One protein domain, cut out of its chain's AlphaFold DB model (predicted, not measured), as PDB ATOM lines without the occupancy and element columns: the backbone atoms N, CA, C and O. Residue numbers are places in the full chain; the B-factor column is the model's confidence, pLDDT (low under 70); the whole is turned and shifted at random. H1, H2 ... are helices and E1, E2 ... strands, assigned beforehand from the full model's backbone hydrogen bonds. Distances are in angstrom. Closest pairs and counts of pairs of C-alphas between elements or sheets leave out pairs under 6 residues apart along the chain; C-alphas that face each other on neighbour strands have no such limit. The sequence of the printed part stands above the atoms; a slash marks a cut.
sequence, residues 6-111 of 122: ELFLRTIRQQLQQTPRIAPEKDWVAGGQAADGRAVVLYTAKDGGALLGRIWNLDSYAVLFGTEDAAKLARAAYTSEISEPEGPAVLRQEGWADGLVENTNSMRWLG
ATOM      1  N   GLU A   6     -20.271  57.816  12.697       95.75
ATOM      2  CA  GLU A   6     -21.256  57.302  11.742       95.75
ATOM      3  C   GLU A   6     -20.742  57.474  10.310       95.75
ATOM      4  O   GLU A   6     -20.760  56.529   9.512       95.75
ATOM      5  N   LEU A   7     -20.206  58.657   9.997       96.69
ATOM      6  CA  LEU A   7     -19.611  58.930   8.694       96.69
ATOM      7  C   LEU A   7     -18.391  58.039   8.427       96.69
ATOM      8  O   LEU A   7     -18.237  57.538   7.305       96.69
ATOM      9  N   PHE A   8     -17.552  57.800   9.438       97.31
ATOM     10  CA  PHE A   8     -16.408  56.893   9.338       97.31
ATOM     11  C   PHE A   8     -16.858  55.469   8.962       97.31
ATOM     12  O   PHE A   8     -16.425  54.920   7.943       97.31
ATOM     13  N   LEU A   9     -17.799  54.896   9.721       96.94
ATOM     14  CA  LEU A   9     -18.313  53.537   9.507       96.94
ATOM     15  C   LEU A   9     -19.020  53.393   8.157       96.94
ATOM     16  O   LEU A   9     -18.785  52.428   7.421       96.94
ATOM     17  N   ARG A  10     -19.857  54.373   7.794       97.00
ATOM     18  CA  ARG A  10     -20.542  54.404   6.498       97.00
ATOM     19  C   ARG A  10     -19.542  54.413   5.346       97.00
ATOM     20  O   ARG A  10     -19.750  53.703   4.362       97.00
ATOM     21  N   THR A  11     -18.463  55.180   5.475       96.88
ATOM     22  CA  THR A  11     -17.423  55.265   4.445       96.88
ATOM     23  C   THR A  11     -16.694  53.932   4.285       96.88
ATOM     24  O   THR A  11     -16.513  53.485   3.154       96.88
ATOM     25  N   ILE A  12     -16.346  53.242   5.378       95.44
ATOM     26  CA  ILE A  12     -15.730  51.904   5.310       95.44
ATOM     27  C   ILE A  12     -16.654  50.902   4.613       95.44
ATOM     28  O   ILE A  12     -16.227  50.201   3.693       95.44
ATOM     29  N   ARG A  13     -17.931  50.852   5.012       95.31
ATOM     30  CA  ARG A  13     -18.916  49.958   4.392       95.31
ATOM     31  C   ARG A  13     -19.023  50.210   2.888       95.31
ATOM     32  O   ARG A  13     -19.046  49.261   2.109       95.31
ATOM     33  N   GLN A  14     -19.068  51.479   2.482       94.62
ATOM     34  CA  GLN A  14     -19.101  51.856   1.070       94.62
ATOM     35  C   GLN A  14     -17.852  51.385   0.318       94.62
ATOM     36  O   GLN A  14     -18.000  50.849  -0.774       94.62
ATOM     37  N   GLN A  15     -16.651  51.519   0.894       92.56
ATOM     38  CA  GLN A  15     -15.416  51.032   0.265       92.56
ATOM     39  C   GLN A  15     -15.458  49.515   0.045       92.56
ATOM     40  O   GLN A  15     -15.286  49.061  -1.080       92.56
ATOM     41  N   LEU A  16     -15.799  48.725   1.070       88.62
ATOM     42  CA  LEU A  16     -15.929  47.267   0.931       88.62
ATOM     43  C   LEU A  16     -16.906  46.862  -0.188       88.62
ATOM     44  O   LEU A  16     -16.634  45.930  -0.941       88.62
ATOM     45  N   GLN A  17     -18.014  47.591  -0.338       89.44
ATOM     46  CA  GLN A  17     -19.022  47.322  -1.368       89.44
ATOM     47  C   GLN A  17     -18.613  47.797  -2.772       89.44
ATOM     48  O   GLN A  17     -18.969  47.159  -3.761       89.44
ATOM     49  N   GLN A  18     -17.898  48.920  -2.881       90.56
ATOM     50  CA  GLN A  18     -17.521  49.531  -4.161       90.56
ATOM     51  C   GLN A  18     -16.217  48.972  -4.730       90.56
ATOM     52  O   GLN A  18     -16.054  48.920  -5.951       90.56
ATOM     53  N   THR A  19     -15.300  48.526  -3.873       86.25
ATOM     54  CA  THR A  19     -14.012  47.952  -4.269       86.25
ATOM     55  C   THR A  19     -13.841  46.524  -3.751       86.25
ATOM     56  O   THR A  19     -12.836  46.211  -3.110       86.25
ATOM     57  N   PRO A  20     -14.757  45.595  -4.085       80.00
ATOM     58  CA  PRO A  20     -14.694  44.221  -3.594       80.00
ATOM     59  C   PRO A  20     -13.445  43.481  -4.082       80.00
ATOM     60  O   PRO A  20     -13.080  42.471  -3.516       80.00
ATOM     61  N   ARG A  21     -12.754  43.961  -5.123       84.62
ATOM     62  CA  ARG A  21     -11.497  43.356  -5.598       84.62
ATOM     63  C   ARG A  21     -10.296  43.641  -4.695       84.62
ATOM     64  O   ARG A  21      -9.277  42.984  -4.862       84.62
ATOM     65  N   ILE A  22     -10.398  44.632  -3.810       82.88
ATOM     66  CA  ILE A  22      -9.313  45.041  -2.910       82.88
ATOM     67  C   ILE A  22      -9.307  44.188  -1.634       82.88
ATOM     68  O   ILE A  22      -8.239  43.878  -1.125       82.88
ATOM     69  N   ALA A  23     -10.481  43.780  -1.151       84.38
ATOM     70  CA  ALA A  23     -10.638  42.845  -0.037       84.38
ATOM     71  C   ALA A  23     -11.656  41.749  -0.411       84.38
ATOM     72  O   ALA A  23     -12.736  41.681   0.182       84.38
ATOM     73  N   PRO A  24     -11.388  40.950  -1.461       84.56
ATOM     74  CA  PRO A  24     -12.362  40.017  -2.026       84.56
ATOM     75  C   PRO A  24     -12.799  38.932  -1.057       84.56
ATOM     76  O   PRO A  24     -13.922  38.445  -1.183       84.56
ATOM     77  N   GLU A  25     -11.943  38.593  -0.105       85.56
ATOM     78  CA  GLU A  25     -12.180  37.625   0.951       85.56
ATOM     79  C   GLU A  25     -13.018  38.167   2.112       85.56
ATOM     80  O   GLU A  25     -13.355  37.384   2.987       85.56
ATOM     81  N   LYS A  26     -13.376  39.457   2.145       87.19
ATOM     82  CA  LYS A  26     -14.056  40.069   3.296       87.19
ATOM     83  C   LYS A  26     -15.472  40.511   2.952       87.19
ATOM     84  O   LYS A  26     -15.679  41.275   2.012       87.19
ATOM     85  N   ASP A  27     -16.427  40.113   3.784       89.00
ATOM     86  CA  ASP A  27     -17.808  40.589   3.714       89.00
ATOM     87  C   ASP A  27     -18.172  41.388   4.964       89.00
ATOM     88  O   ASP A  27     -17.937  40.964   6.094       89.00
ATOM     89  N   TRP A  28     -18.762  42.565   4.752       91.94
ATOM     90  CA  TRP A  28     -19.254  43.415   5.834       91.94
ATOM     91  C   TRP A  28     -20.367  42.713   6.616       91.94
ATOM     92  O   TRP A  28     -21.376  42.317   6.031       91.94
ATOM     93  N   VAL A  29     -20.230  42.671   7.941       92.44
ATOM     94  CA  VAL A  29     -21.266  42.172   8.854       92.44
ATOM     95  C   VAL A  29     -21.981  43.342   9.517       92.44
ATOM     96  O   VAL A  29     -23.174  43.552   9.307       92.44
ATOM     97  N   ALA A  30     -21.243  44.139  10.288       94.06
ATOM     98  CA  ALA A  30     -21.794  45.236  11.067       94.06
ATOM     99  C   ALA A  30     -20.722  46.282  11.376       94.06
ATOM    100  O   ALA A  30     -19.525  46.037  11.259       94.06
ATOM    101  N   GLY A  31     -21.167  47.452  11.809       95.44
ATOM    102  CA  GLY A  31     -20.295  48.478  12.350       95.44
ATOM    103  C   GLY A  31     -21.071  49.338  13.325       95.44
ATOM    104  O   GLY A  31     -22.275  49.532  13.153       95.44
ATOM    105  N   GLY A  32     -20.389  49.831  14.347       95.44
ATOM    106  CA  GLY A  32     -21.009  50.642  15.382       95.44
ATOM    107  C   GLY A  32     -19.990  51.335  16.266       95.44
ATOM    108  O   GLY A  32     -18.788  51.303  16.004       95.44
ATOM    109  N   GLN A  33     -20.498  51.983  17.304       94.94
ATOM    110  CA  GLN A  33     -19.689  52.651  18.307       94.94
ATOM    111  C   GLN A  33     -19.727  51.835  19.600       94.94
ATOM    112  O   GLN A  33     -20.806  51.530  20.104       94.94
ATOM    113  N   ALA A  34     -18.558  51.481  20.125       91.75
ATOM    114  CA  ALA A  34     -18.435  50.861  21.437       91.75
ATOM    115  C   ALA A  34     -18.798  51.863  22.548       91.75
ATOM    116  O   ALA A  34     -18.758  53.078  22.349       91.75
ATOM    117  N   ALA A  35     -19.114  51.360  23.746       87.81
ATOM    118  CA  ALA A  35     -19.511  52.191  24.889       87.81
ATOM    119  C   ALA A  35     -18.442  53.220  25.312       87.81
ATOM    120  O   ALA A  35     -18.775  54.264  25.866       87.81
ATOM    121  N   ASP A  36     -17.166  52.943  25.031       86.88
ATOM    122  CA  ASP A  36     -16.034  53.845  25.269       86.88
ATOM    123  C   ASP A  36     -15.798  54.852  24.123       86.88
ATOM    124  O   ASP A  36     -14.812  55.587  24.126       86.88
ATOM    125  N   GLY A  37     -16.700  54.893  23.140       87.94
ATOM    126  CA  GLY A  37     -16.693  55.838  22.030       87.94
ATOM    127  C   GLY A  37     -15.903  55.385  20.801       87.94
ATOM    128  O   GLY A  37     -15.926  56.090  19.790       87.94
ATOM    129  N   ARG A  38     -15.234  54.227  20.844       93.38
ATOM    130  CA  ARG A  38     -14.435  53.715  19.721       93.38
ATOM    131  C   ARG A  38     -15.306  53.230  18.564       93.38
ATOM    132  O   ARG A  38     -16.372  52.659  18.773       93.38
ATOM    133  N   ALA A  39     -14.823  53.404  17.337       95.69
ATOM    134  CA  ALA A  39     -15.467  52.850  16.151       95.69
ATOM    135  C   ALA A  39     -15.114  51.367  16.008       95.69
ATOM    136  O   ALA A  39     -13.943  51.008  16.093       95.69
ATOM    137  N   VAL A  40     -16.108  50.521  15.754       95.56
ATOM    138  CA  VAL A  40     -15.971  49.069  15.610       95.56
ATOM    139  C   VAL A  40     -16.493  48.648  14.247       95.56
ATOM    140  O   VAL A  40     -17.585  49.044  13.844       95.56
ATOM    141  N   VAL A  41     -15.724  47.821  13.543       95.06
ATOM    142  CA  VAL A  41     -16.119  47.217  12.267       95.06
ATOM    143  C   VAL A  41     -15.973  45.707  12.357       95.06
ATOM    144  O   VAL A  41     -14.927  45.208  12.769       95.06
ATOM    145  N   LEU A  42     -17.021  45.001  11.934       93.38
ATOM    146  CA  LEU A  42     -17.116  43.548  11.899       93.38
ATOM    147  C   LEU A  42     -17.230  43.059  10.453       93.38
ATOM    148  O   LEU A  42     -18.055  43.557   9.680       93.38
ATOM    149  N   TYR A  43     -16.448  42.043  10.107       91.81
ATOM    150  CA  TYR A  43     -16.515  41.365   8.814       91.81
ATOM    151  C   TYR A  43     -16.226  39.870   8.949       91.81
ATOM    152  O   TYR A  43     -15.560  39.435   9.887       91.81
ATOM    153  N   THR A  44     -16.725  39.075   8.009       88.50
ATOM    154  CA  THR A  44     -16.394  37.647   7.884       88.50
ATOM    155  C   THR A  44     -15.423  37.420   6.743       88.50
ATOM    156  O   THR A  44     -15.520  38.086   5.710       88.50
ATOM    157  N   ALA A  45     -14.561  36.415   6.889       80.12
ATOM    158  CA  ALA A  45     -13.903  35.817   5.737       80.12
ATOM    159  C   ALA A  45     -14.935  35.011   4.912       80.12
ATOM    160  O   ALA A  45     -15.706  34.233   5.483       80.12
ATOM    161  N   LYS A  46     -14.970  35.209   3.588       70.50
ATOM    162  CA  LYS A  46     -16.032  34.761   2.661       70.50
ATOM    163  C   LYS A  46     -16.390  33.276   2.722       70.50
ATOM    164  O   LYS A  46     -17.534  32.916   2.461       70.50
ATOM    165  N   ASP A  47     -15.454  32.420   3.112       69.75
ATOM    166  CA  ASP A  47     -15.636  30.964   3.151       69.75
ATOM    167  C   ASP A  47     -16.226  30.461   4.484       69.75
ATOM    168  O   ASP A  47     -15.887  29.381   4.967       69.75
ATOM    169  N   GLY A  48     -17.094  31.260   5.118       64.25
ATOM    170  CA  GLY A  48     -17.637  30.955   6.447       64.25
ATOM    171  C   GLY A  48     -16.568  30.994   7.541       64.25
ATOM    172  O   GLY A  48     -16.663  30.273   8.536       64.25
ATOM    173  N   GLY A  49     -15.524  31.800   7.327       72.38
ATOM    174  CA  GLY A  49     -14.423  31.940   8.266       72.38
ATOM    175  C   GLY A  49     -14.827  32.688   9.535       72.38
ATOM    176  O   GLY A  49     -15.969  33.116   9.712       72.38
ATOM    177  N   ALA A  50     -13.870  32.829  10.453       82.69
ATOM    178  CA  ALA A  50     -14.107  33.479  11.736       82.69
ATOM    179  C   ALA A  50     -14.673  34.899  11.560       82.69
ATOM    180  O   ALA A  50     -14.316  35.613  10.623       82.69
ATOM    181  N   LEU A  51     -15.528  35.319  12.497       89.12
ATOM    182  CA  LEU A  51     -15.933  36.716  12.603       89.12
ATOM    183  C   LEU A  51     -14.729  37.535  13.071       89.12
ATOM    184  O   LEU A  51     -14.148  37.248  14.123       89.12
ATOM    185  N   LEU A  52     -14.358  38.544  12.293       90.12
ATOM    186  CA  LEU A  52     -13.212  39.399  12.554       90.12
ATOM    187  C   LEU A  52     -13.675  40.805  12.919       90.12
ATOM    188  O   LEU A  52     -14.607  41.346  12.322       90.12
ATOM    189  N   GLY A  53     -13.003  41.389  13.904       91.88
ATOM    190  CA  GLY A  53     -13.231  42.752  14.358       91.88
ATOM    191  C   GLY A  53     -12.009  43.627  14.226       91.88
ATOM    192  O   GLY A  53     -10.884  43.195  14.488       91.88
ATOM    193  N   ARG A  54     -12.257  44.893  13.912       92.94
ATOM    194  CA  ARG A  54     -11.302  45.981  14.100       92.94
ATOM    195  C   ARG A  54     -11.940  47.103  14.896       92.94
ATOM    196  O   ARG A  54     -13.153  47.313  14.825       92.94
ATOM    197  N   ILE A  55     -11.107  47.799  15.659       93.00
ATOM    198  CA  ILE A  55     -11.521  48.878  16.544       93.00
ATOM    199  C   ILE A  55     -10.570  50.064  16.412       93.00
ATOM    200  O   ILE A  55      -9.355  49.885  16.372       93.00
ATOM    201  N   TRP A  56     -11.120  51.277  16.387       93.69
ATOM    202  CA  TRP A  56     -10.350  52.516  16.312       93.69
ATOM    203  C   TRP A  56     -10.782  53.501  17.390       93.69
ATOM    204  O   TRP A  56     -11.959  53.849  17.506       93.69
ATOM    205  N   ASN A  57      -9.807  54.026  18.132       93.56
ATOM    206  CA  ASN A  57      -9.972  55.298  18.824       93.56
ATOM    207  C   ASN A  57      -9.782  56.419  17.794       93.56
ATOM    208  O   ASN A  57      -8.652  56.697  17.390       93.56
ATOM    209  N   LEU A  58     -10.883  57.034  17.351       93.56
ATOM    210  CA  LEU A  58     -10.839  58.021  16.271       93.56
ATOM    211  C   LEU A  58     -10.100  59.305  16.652       93.56
ATOM    212  O   LEU A  58      -9.504  59.911  15.770       93.56
ATOM    213  N   ASP A  59     -10.056  59.681  17.930       91.88
ATOM    214  CA  ASP A  59      -9.309  60.864  18.370       91.88
ATOM    215  C   ASP A  59      -7.799  60.621  18.248       91.88
ATOM    216  O   ASP A  59      -7.066  61.428  17.677       91.88
ATOM    217  N   SER A  60      -7.319  59.459  18.707       92.06
ATOM    218  CA  SER A  60      -5.919  59.057  18.511       92.06
ATOM    219  C   SER A  60      -5.576  58.895  17.027       92.06
ATOM    220  O   SER A  60      -4.486  59.271  16.594       92.06
ATOM    221  N   TYR A  61      -6.509  58.357  16.241       92.56
ATOM    222  CA  TYR A  61      -6.328  58.156  14.808       92.56
ATOM    223  C   TYR A  61      -6.271  59.490  14.048       92.56
ATOM    224  O   TYR A  61      -5.416  59.674  13.183       92.56
ATOM    225  N   ALA A  62      -7.105  60.462  14.426       93.88
ATOM    226  CA  ALA A  62      -7.088  61.810  13.868       93.88
ATOM    227  C   ALA A  62      -5.747  62.517  14.093       93.88
ATOM    228  O   ALA A  62      -5.224  63.151  13.174       93.88
ATOM    229  N   VAL A  63      -5.155  62.360  15.283       93.50
ATOM    230  CA  VAL A  63      -3.820  62.891  15.596       93.50
ATOM    231  C   VAL A  63      -2.752  62.258  14.704       93.50
ATOM    232  O   VAL A  63      -1.927  62.979  14.148       93.50
ATOM    233  N   LEU A  64      -2.785  60.934  14.522       91.75
ATOM    234  CA  LEU A  64      -1.813  60.213  13.692       91.75
ATOM    235  C   LEU A  64      -1.837  60.672  12.225       91.75
ATOM    236  O   LEU A  64      -0.786  60.818  11.607       91.75
ATOM    237  N   PHE A  65      -3.029  60.916  11.676       90.44
ATOM    238  CA  PHE A  65      -3.212  61.324  10.278       90.44
ATOM    239  C   PHE A  65      -3.294  62.844  10.075       90.44
ATOM    240  O   PHE A  65      -3.428  63.303   8.940       90.44
ATOM    241  N   GLY A  66      -3.221  63.634  11.150       94.12
ATOM    242  CA  GLY A  66      -3.302  65.094  11.103       94.12
ATOM    243  C   GLY A  66      -4.624  65.621  10.531       94.12
ATOM    244  O   GLY A  66      -4.642  66.676   9.895       94.12
ATOM    245  N   THR A  67      -5.726  64.882  10.686       94.50
ATOM    246  CA  THR A  67      -7.036  65.268  10.150       94.50
ATOM    247  C   THR A  67      -8.182  64.700  10.975       94.50
ATOM    248  O   THR A  67      -8.134  63.554  11.401       94.50
ATOM    249  N   GLU A  68      -9.243  65.486  11.152       94.56
ATOM    250  CA  GLU A  68     -10.484  65.066  11.825       94.56
ATOM    251  C   GLU A  68     -11.589  64.673  10.826       94.56
ATOM    252  O   GLU A  68     -12.717  64.363  11.204       94.56
ATOM    253  N   ASP A  69     -11.280  64.695   9.527       96.38
ATOM    254  CA  ASP A  69     -12.209  64.309   8.470       96.38
ATOM    255  C   ASP A  69     -12.433  62.791   8.509       96.38
ATOM    256  O   ASP A  69     -11.599  61.998   8.060       96.38
ATOM    257  N   ALA A  70     -13.588  62.392   9.037       96.25
ATOM    258  CA  ALA A  70     -13.982  60.997   9.193       96.25
ATOM    259  C   ALA A  70     -13.915  60.196   7.883       96.25
ATOM    260  O   ALA A  70     -13.534  59.027   7.898       96.25
ATOM    261  N   ALA A  71     -14.234  60.809   6.737       96.56
ATOM    262  CA  ALA A  71     -14.182  60.123   5.452       96.56
ATOM    263  C   ALA A  71     -12.733  59.881   4.998       96.56
ATOM    264  O   ALA A  71     -12.438  58.835   4.413       96.56
ATOM    265  N   LYS A  72     -11.812  60.814   5.277       96.38
ATOM    266  CA  LYS A  72     -10.373  60.607   5.033       96.38
ATOM    267  C   LYS A  72      -9.796  59.536   5.952       96.38
ATOM    268  O   LYS A  72      -9.112  58.640   5.461       96.38
ATOM    269  N   LEU A  73     -10.121  59.589   7.243       96.25
ATOM    270  CA  LEU A  73      -9.694  58.583   8.217       96.25
ATOM    271  C   LEU A  73     -10.209  57.189   7.841       96.25
ATOM    272  O   LEU A  73      -9.440  56.234   7.830       96.25
ATOM    273  N   ALA A  74     -11.473  57.067   7.435       96.44
ATOM    274  CA  ALA A  74     -12.047  55.799   6.990       96.44
ATOM    275  C   ALA A  74     -11.337  55.218   5.761       96.44
ATOM    276  O   ALA A  74     -11.135  54.009   5.676       96.44
ATOM    277  N   ARG A  75     -10.936  56.062   4.802       94.62
ATOM    278  CA  ARG A  75     -10.171  55.621   3.620       94.62
ATOM    279  C   ARG A  75      -8.770  55.143   3.989       94.62
ATOM    280  O   ARG A  75      -8.304  54.159   3.415       94.62
ATOM    281  N   ALA A  76      -8.121  55.816   4.939       93.06
ATOM    282  CA  ALA A  76      -6.840  55.378   5.478       93.06
ATOM    283  C   ALA A  76      -6.976  54.022   6.187       93.06
ATOM    284  O   ALA A  76      -6.292  53.078   5.807       93.06
ATOM    285  N   ALA A  77      -7.940  53.880   7.103       92.75
ATOM    286  CA  ALA A  77      -8.224  52.619   7.792       92.75
ATOM    287  C   ALA A  77      -8.563  51.488   6.811       92.75
ATOM    288  O   ALA A  77      -8.068  50.368   6.940       92.75
ATOM    289  N   TYR A  78      -9.356  51.781   5.776       91.75
ATOM    290  CA  TYR A  78      -9.664  50.799   4.744       91.75
ATOM    291  C   TYR A  78      -8.398  50.298   4.039       91.75
ATOM    292  O   TYR A  78      -8.217  49.093   3.928       91.75
ATOM    293  N   THR A  79      -7.517  51.211   3.625       88.69
ATOM    294  CA  THR A  79      -6.308  50.889   2.846       88.69
ATOM    295  C   THR A  79      -5.203  50.246   3.692       88.69
ATOM    296  O   THR A  79      -4.449  49.412   3.202       88.69
ATOM    297  N   SER A  80      -5.073  50.652   4.953       85.31
ATOM    298  CA  SER A  80      -3.990  50.202   5.832       85.31
ATOM    299  C   SER A  80      -4.335  48.958   6.634       85.31
ATOM    300  O   SER A  80      -3.436  48.259   7.069       85.31
ATOM    301  N   GLU A  81      -5.614  48.695   6.890       85.94
ATOM    302  CA  GLU A  81      -5.995  47.661   7.852       85.94
ATOM    303  C   GLU A  81      -7.025  46.680   7.302       85.94
ATOM    304  O   GLU A  81      -6.944  45.479   7.560       85.94
ATOM    305  N   ILE A  82      -8.012  47.160   6.548       84.12
ATOM    306  CA  ILE A  82      -9.095  46.297   6.063       84.12
ATOM    307  C   ILE A  82      -8.706  45.607   4.756       84.12
ATOM    308  O   ILE A  82      -9.016  44.432   4.578       84.12
ATOM    309  N   SER A  83      -8.018  46.295   3.844       81.44
ATOM    310  CA  SER A  83      -7.580  45.710   2.572       81.44
ATOM    311  C   SER A  83      -6.385  44.779   2.699       81.44
ATOM    312  O   SER A  83      -6.153  43.975   1.803       81.44
ATOM    313  N   GLU A  84      -5.621  44.871   3.784       81.00
ATOM    314  CA  GLU A  84      -4.486  43.975   3.981       81.00
ATOM    315  C   GLU A  84      -4.951  42.544   4.312       81.00
ATOM    316  O   GLU A  84      -6.023  42.355   4.911       81.00
ATOM    317  N   PRO A  85      -4.164  41.516   3.934       72.81
ATOM    318  CA  PRO A  85      -4.380  40.152   4.395       72.81
ATOM    319  C   PRO A  85      -4.461  40.093   5.919       72.81
ATOM    320  O   PRO A  85      -3.860  40.898   6.632       72.81
ATOM    321  N   GLU A  86      -5.211  39.126   6.426       75.56
ATOM    322  CA  GLU A  86      -5.440  38.985   7.859       75.56
ATOM    323  C   GLU A  86      -4.113  38.712   8.582       75.56
ATOM    324  O   GLU A  86      -3.481  37.670   8.411       75.56
ATOM    325  N   GLY A  87      -3.676  39.683   9.383       69.00
ATOM    326  CA  GLY A  87      -2.578  39.508  10.326       69.00
ATOM    327  C   GLY A  87      -2.981  38.631  11.521       69.00
ATOM    328  O   GLY A  87      -4.100  38.115  11.576       69.00
ATOM    329  N   PRO A  88      -2.098  38.466  12.520       76.12
ATOM    330  CA  PRO A  88      -2.448  37.751  13.741       76.12
ATOM    331  C   PRO A  88      -3.691  38.373  14.390       76.12
ATOM    332  O   PRO A  88      -3.769  39.587  14.591       76.12
ATOM    333  N   ALA A  89      -4.665  37.520  14.707       81.31
ATOM    334  CA  ALA A  89      -5.909  37.909  15.351       81.31
ATOM    335  C   ALA A  89      -5.962  37.329  16.766       81.31
ATOM    336  O   ALA A  89      -5.655  36.153  16.975       81.31
ATOM    337  N   VAL A  90      -6.382  38.141  17.730       83.06
ATOM    338  CA  VAL A  90      -6.466  37.760  19.142       83.06
ATOM    339  C   VAL A  90      -7.925  37.512  19.505       83.06
ATOM    340  O   VAL A  90      -8.794  38.331  19.213       83.06
ATOM    341  N   LEU A  91      -8.212  36.382  20.151       80.44
ATOM    342  CA  LEU A  91      -9.533  36.138  20.723       80.44
ATOM    343  C   LEU A  91      -9.701  37.038  21.955       80.44
ATOM    344  O   LEU A  91      -8.970  36.872  22.931       80.44
ATOM    345  N   ARG A  92     -10.651  37.980  21.920       77.62
ATOM    346  CA  ARG A  92     -11.025  38.800  23.083       77.62
ATOM    347  C   ARG A  92     -12.538  38.841  23.236       77.62
ATOM    348  O   ARG A  92     -13.248  39.053  22.259       77.62
ATOM    349  N   GLN A  93     -12.999  38.695  24.474       67.25
ATOM    350  CA  GLN A  93     -14.410  38.813  24.861       67.25
ATOM    351  C   GLN A  93     -14.735  40.213  25.396       67.25
ATOM    352  O   GLN A  93     -15.509  40.369  26.335       67.25
ATOM    353  N   GLU A  94     -14.096  41.242  24.847       71.81
ATOM    354  CA  GLU A  94     -14.434  42.611  25.221       71.81
ATOM    355  C   GLU A  94     -15.773  43.000  24.583       71.81
ATOM    356  O   GLU A  94     -16.024  42.693  23.416       71.81
ATOM    357  N   GLY A  95     -16.626  43.685  25.351       80.31
ATOM    358  CA  GLY A  95     -17.988  44.077  24.956       80.31
ATOM    359  C   GLY A  95     -18.066  45.145  23.856       80.31
ATOM    360  O   GLY A  95     -19.079  45.814  23.686       80.31
ATOM    361  N   TRP A  96     -16.993  45.355  23.091       88.00
ATOM    362  CA  TRP A  96     -16.952  46.332  22.001       88.00
ATOM    363  C   TRP A  96     -17.937  46.013  20.872       88.00
ATOM    364  O   TRP A  96     -18.370  46.916  20.162       88.00
ATOM    365  N   ALA A  97     -18.280  44.737  20.697       88.56
ATOM    366  CA  ALA A  97     -19.243  44.277  19.700       88.56
ATOM    367  C   ALA A  97     -20.655  44.049  20.275       88.56
ATOM    368  O   ALA A  97     -21.518  43.520  19.568       88.56
ATOM    369  N   ASP A  98     -20.903  44.437  21.530       87.56
ATOM    370  CA  ASP A  98     -22.197  44.238  22.183       87.56
ATOM    371  C   ASP A  98     -23.311  44.951  21.407       87.56
ATOM    372  O   ASP A  98     -23.223  46.133  21.075       87.56
ATOM    373  N   GLY A  99     -24.369  44.209  21.079       86.12
ATOM    374  CA  GLY A  99     -25.501  44.717  20.299       86.12
ATOM    375  C   GLY A  99     -25.260  44.829  18.787       86.12
ATOM    376  O   GLY A  99     -26.207  45.124  18.063       86.12
ATOM    377  N   LEU A 100     -24.045  44.558  18.287       88.25
ATOM    378  CA  LEU A 100     -23.766  44.502  16.843       88.25
ATOM    379  C   LEU A 100     -24.023  43.114  16.247       88.25
ATOM    380  O   LEU A 100     -24.414  43.011  15.085       88.25
ATOM    381  N   VAL A 101     -23.807  42.057  17.033       86.44
ATOM    382  CA  VAL A 101     -24.051  40.654  16.664       86.44
ATOM    383  C   VAL A 101     -24.550  39.862  17.873       86.44
ATOM    384  O   VAL A 101     -24.251  40.204  19.013       86.44
ATOM    385  N   GLU A 102     -25.289  38.778  17.628       81.44
ATOM    386  CA  GLU A 102     -25.853  37.940  18.699       81.44
ATOM    387  C   GLU A 102     -24.807  37.060  19.405       81.44
ATOM    388  O   GLU A 102     -25.005  36.665  20.551       81.44
ATOM    389  N   ASN A 103     -23.693  36.734  18.737       78.31
ATOM    390  CA  ASN A 103     -22.659  35.855  19.280       78.31
ATOM    391  C   ASN A 103     -21.251  36.391  18.989       78.31
ATOM    392  O   ASN A 103     -20.806  36.419  17.843       78.31
ATOM    393  N   THR A 104     -20.538  36.762  20.050       78.88
ATOM    394  CA  THR A 104     -19.158  37.270  20.014       78.88
ATOM    395  C   THR A 104     -18.126  36.232  20.478       78.88
ATOM    396  O   THR A 104     -16.926  36.489  20.415       78.88
ATOM    397  N   ASN A 105     -18.540  35.021  20.881       72.38
ATOM    398  CA  ASN A 105     -17.661  34.032  21.531       72.38
ATOM    399  C   ASN A 105     -16.534  33.487  20.641       72.38
ATOM    400  O   ASN A 105     -15.547  32.959  21.147       72.38
ATOM    401  N   SER A 106     -16.679  33.572  19.320       77.00
ATOM    402  CA  SER A 106     -15.667  33.122  18.349       77.00
ATOM    403  C   SER A 106     -15.050  34.277  17.564       77.00
ATOM    404  O   SER A 106     -14.373  34.054  16.559       77.00
ATOM    405  N   MET A 107     -15.292  35.507  18.017       85.56
ATOM    406  CA  MET A 107     -14.832  36.712  17.359       85.56
ATOM    407  C   MET A 107     -13.354  36.963  17.644       85.56
ATOM    408  O   MET A 107     -12.917  36.967  18.794       85.56
ATOM    409  N   ARG A 108     -12.578  37.217  16.593       88.75
ATOM    410  CA  ARG A 108     -11.157  37.542  16.718       88.75
ATOM    411  C   ARG A 108     -10.911  38.990  16.333       88.75
ATOM    412  O   ARG A 108     -11.467  39.484  15.359       88.75
ATOM    413  N   TRP A 109     -10.051  39.656  17.082       89.12
ATOM    414  CA  TRP A 109      -9.718  41.057  16.882       89.12
ATOM    415  C   TRP A 109      -8.361  41.194  16.212       89.12
ATOM    416  O   TRP A 109      -7.374  40.604  16.653       89.12
ATOM    417  N   LEU A 110      -8.324  41.974  15.139       88.75
ATOM    418  CA  LEU A 110      -7.122  42.255  14.365       88.75
ATOM    419  C   LEU A 110      -6.482  43.571  14.811       88.75
ATOM    420  O   LEU A 110      -7.170  44.482  15.266       88.75
ATOM    421  N   GLY A 111      -5.160  43.675  14.646       80.19
ATOM    422  CA  GLY A 111      -4.407  44.899  14.958       80.19
ATOM    423  C   GLY A 111      -4.200  45.157  16.454       80.19
ATOM    424  O   GLY A 111      -3.641  46.186  16.822       80.19
TER     425      GLY A 111
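AT A GLANCE: This is residues 6 to 111 of the 122 residues of an uncharacterized protein of Cryobacterium sp. TMT1-1 (UniProt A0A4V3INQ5). A strongly twisted sheet of five strands has H1 along one face, over E1 and E2; H3 crosses H1 steeply and grazes the sheet with its residues 77 to 82, while short H2 lies off the sheet. The printed part has 106 residues, with three named helices and five named strands in the order H1 E1 E2 E3 H2 H3 E4 E5. The sheet, E1 E2 E3 E5 E4, is mixed, as is the class, helices and strands. The whole is compact, radius of gyration of the C-alphas 12.9 A, spanning 35 by 33 by 22 A.

HOW THE PARTS SIT: H1, residues 6 to 18, lies over E1, residues 26 to 33, and E2, residues 39 to 45, at a height of 9.3 A over the sheet, in two layers, a helix on one face of a sheet. Their closest C-alphas, for H1 and E1, are those of Leu 9 and Gly 31, 6.1 A apart. E1, E2 and E3, residues 51 to 56, form a meander, each strand the antiparallel neighbour of the one before; N 29 and O 42, and N 54 and O 41, are within hydrogen-bond range, each 2.9 A. H2, residues 58 to 65, only just touches H3, residues 70 to 82, through residue 73 of H3 alone, with 3 pairs of C-alphas within 8 A, the closest Ala 62 and Leu 73, 7.0 A. H3 touches H1 at a steep tilt of 50 degrees, the same way, closest at the C-alphas of Phe 8 and Ala 70, 4.8 A. E5, residues 108 to 110, is parallel to E3, with N 110 and O 53 at 2.9 A, and forms a hairpin with the edge strand E4, residues 89 to 91, with N 109 and O 90 at 2.8 A. In H1, H2 and H3 every O i to N i+4 pair is within hydrogen-bond range.

IN THESE COORDINATES: H1 begins at C-alpha 6, (-21.256, 57.302, 11.742), and is 18.1 A long. E1, 20.4 A, bends by 58 degrees at residue 29; E2 is 20.0 A, E3 17.2 A and H3 15.8 A. E5 ends at C-alpha 110, (-7.122, 42.255, 14.365).

THE WHOLE: The C-alphas farthest apart, of Gly 48 and Gly 66, are 37.3 A apart. The printed part has no cut; the link from E4 to E5, residues 92 to 107, is long. The pLDDT is under 70 at residues 47 to 48, 87 and 93.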